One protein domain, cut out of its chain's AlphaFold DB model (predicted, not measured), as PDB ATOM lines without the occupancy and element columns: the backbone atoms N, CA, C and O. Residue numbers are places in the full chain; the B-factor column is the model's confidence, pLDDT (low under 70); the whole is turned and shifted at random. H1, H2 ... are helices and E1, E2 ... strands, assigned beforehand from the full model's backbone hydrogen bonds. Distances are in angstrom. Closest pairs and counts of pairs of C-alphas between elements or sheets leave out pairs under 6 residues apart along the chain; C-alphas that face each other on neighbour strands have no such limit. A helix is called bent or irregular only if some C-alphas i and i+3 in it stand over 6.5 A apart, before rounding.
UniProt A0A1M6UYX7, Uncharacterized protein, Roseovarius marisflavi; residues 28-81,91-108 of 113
ATOM      1  N   ASP A  28      35.326 -13.710  46.528       80.25
ATOM      2  CA  ASP A  28      36.694 -13.733  47.022       80.25
ATOM      3  C   ASP A  28      37.641 -13.209  45.950       80.25
ATOM      4  O   ASP A  28      37.363 -13.258  44.746       80.25
ATOM      5  N   VAL A  29      38.758 -12.667  46.402       86.88
ATOM      6  CA  VAL A  29      39.816 -12.121  45.563       86.88
ATOM      7  C   VAL A  29      41.098 -12.844  45.924       86.88
ATOM      8  O   VAL A  29      41.361 -13.112  47.095       86.88
ATOM      9  N   VAL A  30      41.888 -13.169  44.905       89.38
ATOM     10  CA  VAL A  30      43.204 -13.784  45.054       89.38
ATOM     11  C   VAL A  30      44.181 -12.986  44.203       89.38
ATOM     12  O   VAL A  30      44.000 -12.885  42.990       89.38
ATOM     13  N   ALA A  31      45.206 -12.421  44.834       87.81
ATOM     14  CA  ALA A  31      46.323 -11.779  44.158       87.81
ATOM     15  C   ALA A  31      47.499 -12.757  44.081       87.81
ATOM     16  O   ALA A  31      47.812 -13.456  45.052       87.81
ATOM     17  N   THR A  32      48.161 -12.808  42.926       87.50
ATOM     18  CA  THR A  32      49.311 -13.687  42.702       87.50
ATOM     19  C   THR A  32      50.517 -12.920  42.182       87.50
ATOM     20  O   THR A  32      50.379 -11.942  41.454       87.50
ATOM     21  N   TYR A  33      51.713 -13.385  42.537       83.88
ATOM     22  CA  TYR A  33      52.986 -12.840  42.075       83.88
ATOM     23  C   TYR A  33      53.962 -13.987  41.836       83.88
ATOM     24  O   TYR A  33      54.232 -14.772  42.742       83.88
ATOM     25  N   LEU A  34      54.460 -14.112  40.602       84.00
ATOM     26  CA  LEU A  34      55.409 -15.164  40.197       84.00
ATOM     27  C   LEU A  34      54.967 -16.590  40.583       84.00
ATOM     28  O   LEU A  34      55.786 -17.440  40.916       84.00
ATOM     29  N   GLY A  35      53.658 -16.850  40.529       82.44
ATOM     30  CA  GLY A  35      53.071 -18.151  40.865       82.44
ATOM     31  C   GLY A  35      52.754 -18.358  42.349       82.44
ATOM     32  O   GLY A  35      52.183 -19.388  42.696       82.44
ATOM     33  N   LEU A  36      53.058 -17.389  43.217       85.50
ATOM     34  CA  LEU A  36      52.690 -17.411  44.633       85.50
ATOM     35  C   LEU A  36      51.381 -16.660  44.856       85.50
ATOM     36  O   LEU A  36      51.183 -15.589  44.288       85.50
ATOM     37  N   ILE A  37      50.500 -17.190  45.706       89.94
ATOM     38  CA  ILE A  37      49.343 -16.439  46.207       89.94
ATOM     39  C   ILE A  37      49.853 -15.506  47.295       89.94
ATOM     40  O   ILE A  37      50.273 -15.987  48.348       89.94
ATOM     41  N   VAL A  38      49.820 -14.201  47.037       92.12
ATOM     42  CA  VAL A  38      50.391 -13.181  47.931       92.12
ATOM     43  C   VAL A  38      49.362 -12.621  48.899       92.12
ATOM     44  O   VAL A  38      49.695 -12.243  50.017       92.12
ATOM     45  N   GLU A  39      48.101 -12.613  48.481       93.38
ATOM     46  CA  GLU A  39      46.980 -12.104  49.258       93.38
ATOM     47  C   GLU A  39      45.698 -12.793  48.795       93.38
ATOM     48  O   GLU A  39      45.497 -13.027  47.598       93.38
ATOM     49  N   ARG A  40      44.833 -13.155  49.740       93.69
ATOM     50  CA  ARG A  40      43.511 -13.716  49.453       93.69
ATOM     51  C   ARG A  40      42.510 -13.307  50.521       93.69
ATOM     52  O   ARG A  40      42.838 -13.327  51.704       93.69
ATOM     53  N   GLY A  41      41.278 -13.032  50.131       93.06
ATOM     54  CA  GLY A  41      40.218 -12.748  51.091       93.06
ATOM     55  C   GLY A  41      38.949 -12.221  50.439       93.06
ATOM     56  O   GLY A  41      38.869 -12.155  49.207       93.06
ATOM     57  N   PRO A  42      37.957 -11.827  51.253       92.12
ATOM     58  CA  PRO A  42      36.746 -11.195  50.765       92.12
ATOM     59  C   PRO A  42      37.071  -9.958  49.932       92.12
ATOM     60  O   PRO A  42      37.984  -9.196  50.258       92.12
ATOM     61  N   ARG A  43      36.267  -9.702  48.894       87.06
ATOM     62  CA  ARG A  43      36.465  -8.542  48.012       87.06
ATOM     63  C   ARG A  43      36.649  -7.225  48.769       87.06
ATOM     64  O   ARG A  43      37.543  -6.468  48.420       87.06
ATOM     65  N   HIS A  44      35.808  -6.947  49.765       88.25
ATOM     66  CA  HIS A  44      35.887  -5.694  50.522       88.25
ATOM     67  C   HIS A  44      37.241  -5.554  51.231       88.25
ATOM     68  O   HIS A  44      37.885  -4.523  51.099       88.25
ATOM     69  N   ALA A  45      37.723  -6.617  51.880       90.19
ATOM     70  CA  ALA A  45      38.975  -6.600  52.624       90.19
ATOM     71  C   ALA A  45      40.186  -6.335  51.713       90.19
ATOM     72  O   ALA A  45      41.009  -5.481  52.024       90.19
ATOM     73  N   VAL A  46      40.254  -7.004  50.555       88.69
ATOM     74  CA  VAL A  46      41.386  -6.866  49.617       88.69
ATOM     75  C   VAL A  46      41.354  -5.534  48.855       88.69
ATOM     76  O   VAL A  46      42.400  -4.993  48.516       88.69
ATOM     77  N   PHE A  47      40.170  -4.989  48.554       86.06
ATOM     78  CA  PHE A  47      40.054  -3.730  47.806       86.06
ATOM     79  C   PHE A  47      40.157  -2.483  48.689       86.06
ATOM     80  O   PHE A  47      40.665  -1.464  48.224       86.06
ATOM     81  N   GLU A  48      39.654  -2.536  49.923       87.69
ATOM     82  CA  GLU A  48      39.680  -1.395  50.847       87.69
ATOM     83  C   GLU A  48      40.978  -1.337  51.649       87.69
ATOM     84  O   GLU A  48      41.506  -0.248  51.872       87.69
ATOM     85  N   GLU A  49      41.523  -2.495  52.031       87.94
ATOM     86  CA  GLU A  49      42.743  -2.584  52.833       87.94
ATOM     87  C   GLU A  49      43.796  -3.548  52.238       87.94
ATOM     88  O   GLU A  49      44.274  -4.453  52.933       87.94
ATOM     89  N   PRO A  50      44.192  -3.353  50.960       89.75
ATOM     90  CA  PRO A  50      45.250  -4.137  50.324       89.75
ATOM     91  C   PRO A  50      46.572  -4.000  51.088       89.75
ATOM     92  O   PRO A  50      47.091  -2.890  51.260       89.75
ATOM     93  N   GLN A  51      47.158  -5.119  51.508       90.88
ATOM     94  CA  GLN A  51      48.366  -5.101  52.339       90.88
ATOM     95  C   GLN A  51      49.660  -5.001  51.515       90.88
ATOM     96  O   GLN A  51      50.450  -4.087  51.764       90.88
ATOM     97  N   PRO A  52      49.924  -5.873  50.522       86.12
ATOM     98  CA  PRO A  52      51.163  -5.830  49.760       86.12
ATOM     99  C   PRO A  52      51.201  -4.614  48.820       86.12
ATOM    100  O   PRO A  52      50.214  -4.346  48.123       86.12
ATOM    101  N   PRO A  53      52.348  -3.917  48.690       84.75
ATOM    102  CA  PRO A  53      52.519  -2.837  47.714       84.75
ATOM    103  C   PRO A  53      52.169  -3.261  46.282       84.75
ATOM    104  O   PRO A  53      51.581  -2.482  45.530       84.75
ATOM    105  N   TYR A  54      52.469  -4.516  45.932       81.62
ATOM    106  CA  TYR A  54      52.088  -5.120  44.660       81.62
ATOM    107  C   TYR A  54      50.565  -5.127  44.433       81.62
ATOM    108  O   TYR A  54      50.119  -4.708  43.367       81.62
ATOM    109  N   THR A  55      49.751  -5.525  45.423       84.44
ATOM    110  CA  THR A  55      48.279  -5.512  45.293       84.44
ATOM    111  C   THR A  55      47.722  -4.089  45.257       84.44
ATOM    112  O   THR A  55      46.753  -3.807  44.552       84.44
ATOM    113  N   GLN A  56      48.360  -3.153  45.965       84.12
ATOM    114  CA  GLN A  56      47.966  -1.743  45.962       84.12
ATOM    115  C   GLN A  56      48.172  -1.066  44.605       84.12
ATOM    116  O   GLN A  56      47.411  -0.162  44.253       84.12
ATOM    117  N   ALA A  57      49.217  -1.451  43.867       78.62
ATOM    118  CA  ALA A  57      49.636  -0.732  42.671       78.62
ATOM    119  C   ALA A  57      48.526  -0.667  41.601       78.62
ATOM    120  O   ALA A  57      48.150   0.450  41.254       78.62
ATOM    121  N   PRO A  58      47.905  -1.775  41.147       71.69
ATOM    122  CA  PRO A  58      46.799  -1.721  40.188       71.69
ATOM    123  C   PRO A  58      45.567  -0.961  40.697       71.69
ATOM    124  O   PRO A  58      44.918  -0.260  39.922       71.69
ATOM    125  N   LEU A  59      45.250  -1.063  41.994       75.31
ATOM    126  CA  LEU A  59      44.088  -0.391  42.591       75.31
ATOM    127  C   LEU A  59      44.214   1.137  42.528       75.31
ATOM    128  O   LEU A  59      43.226   1.828  42.290       75.31
ATOM    129  N   LYS A  60      45.438   1.668  42.640       68.50
ATOM    130  CA  LYS A  60      45.726   3.103  42.465       68.50
ATOM    131  C   LYS A  60      45.559   3.578  41.020       68.50
ATOM    132  O   LYS A  60      45.447   4.779  40.789       68.50
ATOM    133  N   LEU A  61      45.539   2.669  40.044       66.62
ATOM    134  CA  LEU A  61      45.427   3.012  38.621       66.62
ATOM    135  C   LEU A  61      43.985   3.091  38.138       66.62
ATOM    136  O   LEU A  61      43.750   3.554  37.022       66.62
ATOM    137  N   VAL A  62      43.025   2.669  38.964       66.62
ATOM    138  CA  VAL A  62      41.605   2.745  38.626       66.62
ATOM    139  C   VAL A  62      41.219   4.224  38.471       66.62
ATOM    140  O   VAL A  62      41.362   4.999  39.423       66.62
ATOM    141  N   PRO A  63      40.752   4.657  37.285       56.19
ATOM    142  CA  PRO A  63      40.377   6.045  37.062       56.19
ATOM    143  C   PRO A  63      39.203   6.427  37.962       56.19
ATOM    144  O   PRO A  63      38.152   5.785  37.939       56.19
ATOM    145  N   ILE A  64      39.355   7.506  38.727       57.59
ATOM    146  CA  ILE A  64      38.229   8.095  39.452       57.59
ATOM    147  C   ILE A  64      37.305   8.714  38.400       57.59
ATOM    148  O   ILE A  64      37.748   9.530  37.590       57.59
ATOM    149  N   ALA A  65      36.024   8.341  38.397       45.56
ATOM    150  CA  ALA A  65      35.039   8.929  37.497       45.56
ATOM    151  C   ALA A  65      34.944  10.448  37.745       45.56
ATOM    152  O   ALA A  65      34.380  10.909  38.736       45.56
ATOM    153  N   GLY A  66      35.553  11.233  36.855       48.12
ATOM    154  CA  GLY A  66      35.581  12.688  36.925       48.12
ATOM    155  C   GLY A  66      36.669  13.268  36.010       48.12
ATOM    156  O   GLY A  66      37.845  12.983  36.220       48.12
ATOM    157  N   PRO A  67      36.342  14.139  35.038       54.59
ATOM    158  CA  PRO A  67      37.269  14.598  33.989       54.59
ATOM    159  C   PRO A  67      38.460  15.443  34.482       54.59
ATOM    160  O   PRO A  67      39.279  15.888  33.684       54.59
ATOM    161  N   ARG A  68      38.565  15.701  35.794       59.19
ATOM    162  CA  ARG A  68      39.516  16.651  36.388       59.19
ATOM    163  C   ARG A  68      40.534  16.017  37.345       59.19
ATOM    164  O   ARG A  68      41.379  16.738  37.869       59.19
ATOM    165  N   ARG A  69      40.479  14.701  37.581       57.06
ATOM    166  CA  ARG A  69      41.454  13.979  38.415       57.06
ATOM    167  C   ARG A  69      42.212  12.967  37.563       57.06
ATOM    168  O   ARG A  69      41.739  11.865  37.331       57.06
ATOM    169  N   ARG A  70      43.380  13.379  37.065       56.16
ATOM    170  CA  ARG A  70      44.332  12.494  36.387       56.16
ATOM    171  C   ARG A  70      45.350  12.013  37.417       56.16
ATOM    172  O   ARG A  70      45.953  12.849  38.087       56.16
ATOM    173  N   ASN A  71      45.519  10.699  37.538       58.69
ATOM    174  CA  ASN A  71      46.556  10.102  38.380       58.69
ATOM    175  C   ASN A  71      47.934  10.581  37.895       58.69
ATOM    176  O   ASN A  71      48.131  10.794  36.694       58.69
ATOM    177  N   SER A  72      48.863  10.832  38.816       58.44
ATOM    178  CA  SER A  72      50.176  11.373  38.462       58.44
ATOM    179  C   SER A  72      51.113  10.247  38.011       58.44
ATOM    180  O   SER A  72      51.036   9.138  38.527       58.44
ATOM    181  N   GLU A  73      52.029  10.507  37.071       55.69
ATOM    182  CA  GLU A  73      52.989   9.488  36.592       55.69
ATOM    183  C   GLU A  73      53.875   8.907  37.706       55.69
ATOM    184  O   GLU A  73      54.396   7.803  37.586       55.69
ATOM    185  N   LYS A  74      54.013   9.622  38.827       55.78
ATOM    186  CA  LYS A  74      54.759   9.158  40.003       55.78
ATOM    187  C   LYS A  74      54.056   8.017  40.742       55.78
ATOM    188  O   LYS A  74      54.735   7.221  41.381       55.78
ATOM    189  N   ASP A  75      52.733   7.907  40.615       56.19
ATOM    190  CA  ASP A  75      51.935   6.833  41.221       56.19
ATOM    191  C   ASP A  75      52.071   5.500  40.454       56.19
ATOM    192  O   ASP A  75      51.673   4.452  40.956       56.19
ATOM    193  N   LEU A  76      52.656   5.534  39.248       56.59
ATOM    194  CA  LEU A  76      52.803   4.410  38.314       56.59
ATOM    195  C   LEU A  76      54.165   3.698  38.405       56.59
ATOM    196  O   LEU A  76      54.486   2.908  37.519       56.59
ATOM    197  N   MET A  77      54.983   3.974  39.427       54.62
ATOM    198  CA  MET A  77      56.310   3.360  39.586       54.62
ATOM    199  C   MET A  77      56.201   1.846  39.828       54.62
ATOM    200  O   MET A  77      56.176   1.370  40.961       54.62
ATOM    201  N   PHE A  78      56.145   1.087  38.734       58.06
ATOM    202  CA  PHE A  78      56.259  -0.362  38.725       58.06
ATOM    203  C   PHE A  78      57.678  -0.752  39.126       58.06
ATOM    204  O   PHE A  78      58.651  -0.381  38.467       58.06
ATOM    205  N   GLN A  79      57.796  -1.540  40.190       62.25
ATOM    206  CA  GLN A  79      59.019  -2.292  40.426       62.25
ATOM    207  C   GLN A  79      59.177  -3.315  39.292       62.25
ATOM    208  O   GLN A  79      58.198  -3.915  38.840       62.25
ATOM    209  N   SER A  80      60.398  -3.484  38.790       60.25
ATOM    210  CA  SER A  80      60.698  -4.460  37.743       60.25
ATOM    211  C   SER A  80      60.384  -5.870  38.246       60.25
ATOM    212  O   SER A  80      60.938  -6.311  39.249       60.25
ATOM    213  N   ILE A  81      59.518  -6.587  37.525       66.75
ATOM    214  CA  ILE A  81      59.178  -7.980  37.838       66.75
ATOM    215  C   ILE A  81      60.445  -8.839  37.652       66.75
ATOM    216  O   ILE A  81      61.015  -8.835  36.555       66.75
ATOM    217  N   VAL A  91      64.511 -25.596  45.752       82.94
ATOM    218  CA  VAL A  91      63.378 -26.090  46.538       82.94
ATOM    219  C   VAL A  91      62.689 -24.873  47.137       82.94
ATOM    220  O   VAL A  91      63.328 -24.092  47.835       82.94
ATOM    221  N   ALA A  92      61.409 -24.690  46.821       80.19
ATOM    222  CA  ALA A  92      60.624 -23.594  47.370       80.19
ATOM    223  C   ALA A  92      60.252 -23.885  48.829       80.19
ATOM    224  O   ALA A  92      59.778 -24.981  49.141       80.19
ATOM    225  N   ASP A  93      60.417 -22.889  49.695       83.56
ATOM    226  CA  ASP A  93      59.896 -22.945  51.056       83.56
ATOM    227  C   ASP A  93      58.357 -22.966  51.057       83.56
ATOM    228  O   ASP A  93      57.716 -22.408  50.156       83.56
ATOM    229  N   PRO A  94      57.727 -23.601  52.062       85.62
ATOM    230  CA  PRO A  94      56.279 -23.597  52.185       85.62
ATOM    231  C   PRO A  94      55.748 -22.174  52.390       85.62
ATOM    232  O   PRO A  94      56.266 -21.398  53.193       85.62
ATOM    233  N   SER A  95      54.660 -21.850  51.693       88.94
ATOM    234  CA  SER A  95      53.967 -20.570  51.836       88.94
ATOM    235  C   SER A  95      53.336 -20.444  53.225       88.94
ATOM    236  O   SER A  95      52.468 -21.236  53.596       88.94
ATOM    237  N   VAL A  96      53.752 -19.430  53.986       93.25
ATOM    238  CA  VAL A  96      53.211 -19.131  55.322       93.25
ATOM    239  C   VAL A  96      52.323 -17.903  55.235       93.25
ATOM    240  O   VAL A  96      52.752 -16.877  54.720       93.25
ATOM    241  N   TYR A  97      51.103 -17.991  55.759       93.00
ATOM    242  CA  TYR A  97      50.127 -16.907  55.697       93.00
ATOM    243  C   TYR A  97      49.816 -16.353  57.081       93.00
ATOM    244  O   TYR A  97      49.664 -17.108  58.042       93.00
ATOM    245  N   LYS A  98      49.634 -15.036  57.155       94.81
ATOM    246  CA  LYS A  98      49.068 -14.343  58.310       94.81
ATOM    247  C   LYS A  98      47.668 -13.855  57.969       94.81
ATOM    248  O   LYS A  98      47.474 -13.206  56.945       94.81
ATOM    249  N   GLU A  99      46.713 -14.139  58.845       95.31
ATOM    250  CA  GLU A  99      45.396 -13.509  58.796       95.31
ATOM    251  C   GLU A  99      45.507 -12.077  59.340       95.31
ATOM    252  O   GLU A  99      45.958 -11.869  60.469       95.31
ATOM    253  N   VAL A 100      45.184 -11.083  58.512       92.69
ATOM    254  CA  VAL A 100      45.275  -9.654  58.868       92.69
ATOM    255  C   VAL A 100      43.934  -9.106  59.349       92.69
ATOM    256  O   VAL A 100      43.889  -8.348  60.313       92.69
ATOM    257  N   THR A 101      42.846  -9.554  58.728       91.62
ATOM    258  CA  THR A 101      41.450  -9.303  59.103       91.62
ATOM    259  C   THR A 101      40.634 -10.562  58.806       91.62
ATOM    260  O   THR A 101      41.162 -11.513  58.231       91.62
ATOM    261  N   LEU A 102      39.366 -10.609  59.224       91.50
ATOM    262  CA  LEU A 102      38.535 -11.815  59.124       91.50
ATOM    263  C   LEU A 102      38.534 -12.399  57.699       91.50
ATOM    264  O   LEU A 102      38.078 -11.753  56.755       91.50
ATOM    265  N   ALA A 103      39.013 -13.640  57.570       90.00
ATOM    266  CA  ALA A 103      39.154 -14.370  56.310       90.00
ATOM    267  C   ALA A 103      40.077 -13.706  55.262       90.00
ATOM    268  O   ALA A 103      40.052 -14.092  54.093       90.00
ATOM    269  N   HIS A 104      40.914 -12.746  55.663       94.00
ATOM    270  CA  HIS A 104      41.874 -12.053  54.808       94.00
ATOM    271  C   HIS A 104      43.304 -12.471  55.167       94.00
ATOM    272  O   HIS A 104      43.801 -12.184  56.255       94.00
ATOM    273  N   PHE A 105      43.976 -13.149  54.242       94.81
ATOM    274  CA  PHE A 105      45.288 -13.752  54.440       94.81
ATOM    275  C   PHE A 105      46.334 -13.130  53.523       94.81
ATOM    276  O   PHE A 105      46.119 -13.026  52.317       94.81
ATOM    277  N   VAL A 106      47.500 -12.835  54.090       93.56
ATOM    278  CA  VAL A 106      48.665 -12.291  53.386       93.56
ATOM    279  C   VAL A 106      49.846 -13.230  53.564       93.56
ATOM    280  O   VAL A 106      50.079 -13.750  54.656       93.56
ATOM    281  N   LEU A 107      50.583 -13.468  52.486       92.19
ATOM    282  CA  LEU A 107      51.776 -14.305  52.478       92.19
ATOM    283  C   LEU A 107      52.927 -13.594  53.213       92.19
ATOM    284  O   LEU A 107      53.311 -12.480  52.859       92.19
ATOM    285  N   THR A 108      53.477 -14.246  54.237       89.50
ATOM    286  CA  THR A 108      54.556 -13.732  55.098       89.50
ATOM    287  C   THR A 108      55.890 -14.446  54.922       89.50
ATOM    288  O   THR A 108      56.893 -13.966  55.439       89.50
TER     289      THR A 108
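Overview. This is residues 28 to 81 and 91 to 108 of the 113 residues of an uncharacterized protein of Roseovarius marisflavi (UniProt A0A1M6UYX7). A small wall of four strands, made of two hairpins side by side, stands at one end of the model, with the short helix H1 standing up from one of its faces and H2 grazing it. From H2 a long loop runs away from the sheet, residues 64 to 69 sticking out at its tip, and folds back through H3. The 72 printed residues include three named helices and four named strands, in the order E1, E2, H1, H2, H3, E3, E4; the antiparallel sheet runs E1, E2, E4, E3, and the class is mixed, helices and strands. The whole is loose, with a radius of gyration of the C-alphas of 14.3 A, and flat, spanning 47 by 30 by 15 A.

Arrangement. E1, residues 28 to 33, and E2, residues 36 to 42, form an antiparallel hairpin at 162 degrees, with N 31 and O 39 2.8 A apart. E2 is also antiparallel, at 169 degrees, to E4, residues 104 to 107; N 105 and O 40 are 2.8 A apart. E4 forms a hairpin with the edge strand E3, residues 97 to 101, at 147 degrees, and N 98 and O 106 are 2.8 A apart. H1, residues 43 to 48, is on the sheet and over E2 at a height over the sheet of 7.0 A; its line stands up from the sheet at 52 degrees. H2, residues 53 to 60, only grazes the sheet with residues 54 to 55; its closest C-alphas to E1 are those of Thr 55 and Ala 31, 6.7 A. H1 and H2 are close but not clearly touching, about perpendicular at 86 degrees, the closest C-alphas being those of Phe 47 and Leu 59, 7.4 A. H3, residues 73 to 76, is not on the sheet; it is close to H2 but not clearly touching, with the C-alphas of Asp 75 and Lys 60 closest at 7.3 A. Every O i to N i+4 pair is within hydrogen-bond range in H1, 2 of 4 are in H2, and H3 is too short for such a pair.

Along the chain. E1 begins at C-alpha 28, (36.694, -13.733, 47.022), and is 17.0 A long; E2 is 18.2 A. H1 measures 8.3 A, H2 10.4 A and H3 5.4 A. H2 is irregular, but only just: C-alphas 55 and 58 are 6.53 A apart. E3 measures 12.0 A, and E4, 10.4 A, ends at C-alpha 107, (51.776, -14.305, 52.478).

Size, cuts and confidence. The C-alphas farthest apart, those of Arg 68 and Val 91, are 50.0 A apart. Residues 82 to 90 are not printed, and C-alphas 81 and 91 are 20.5 A apart across this cut. The link from H2 to H3, 12 residues, is long. The mean pLDDT of the printed part is 78.8; residues 60 to 81 are under 70.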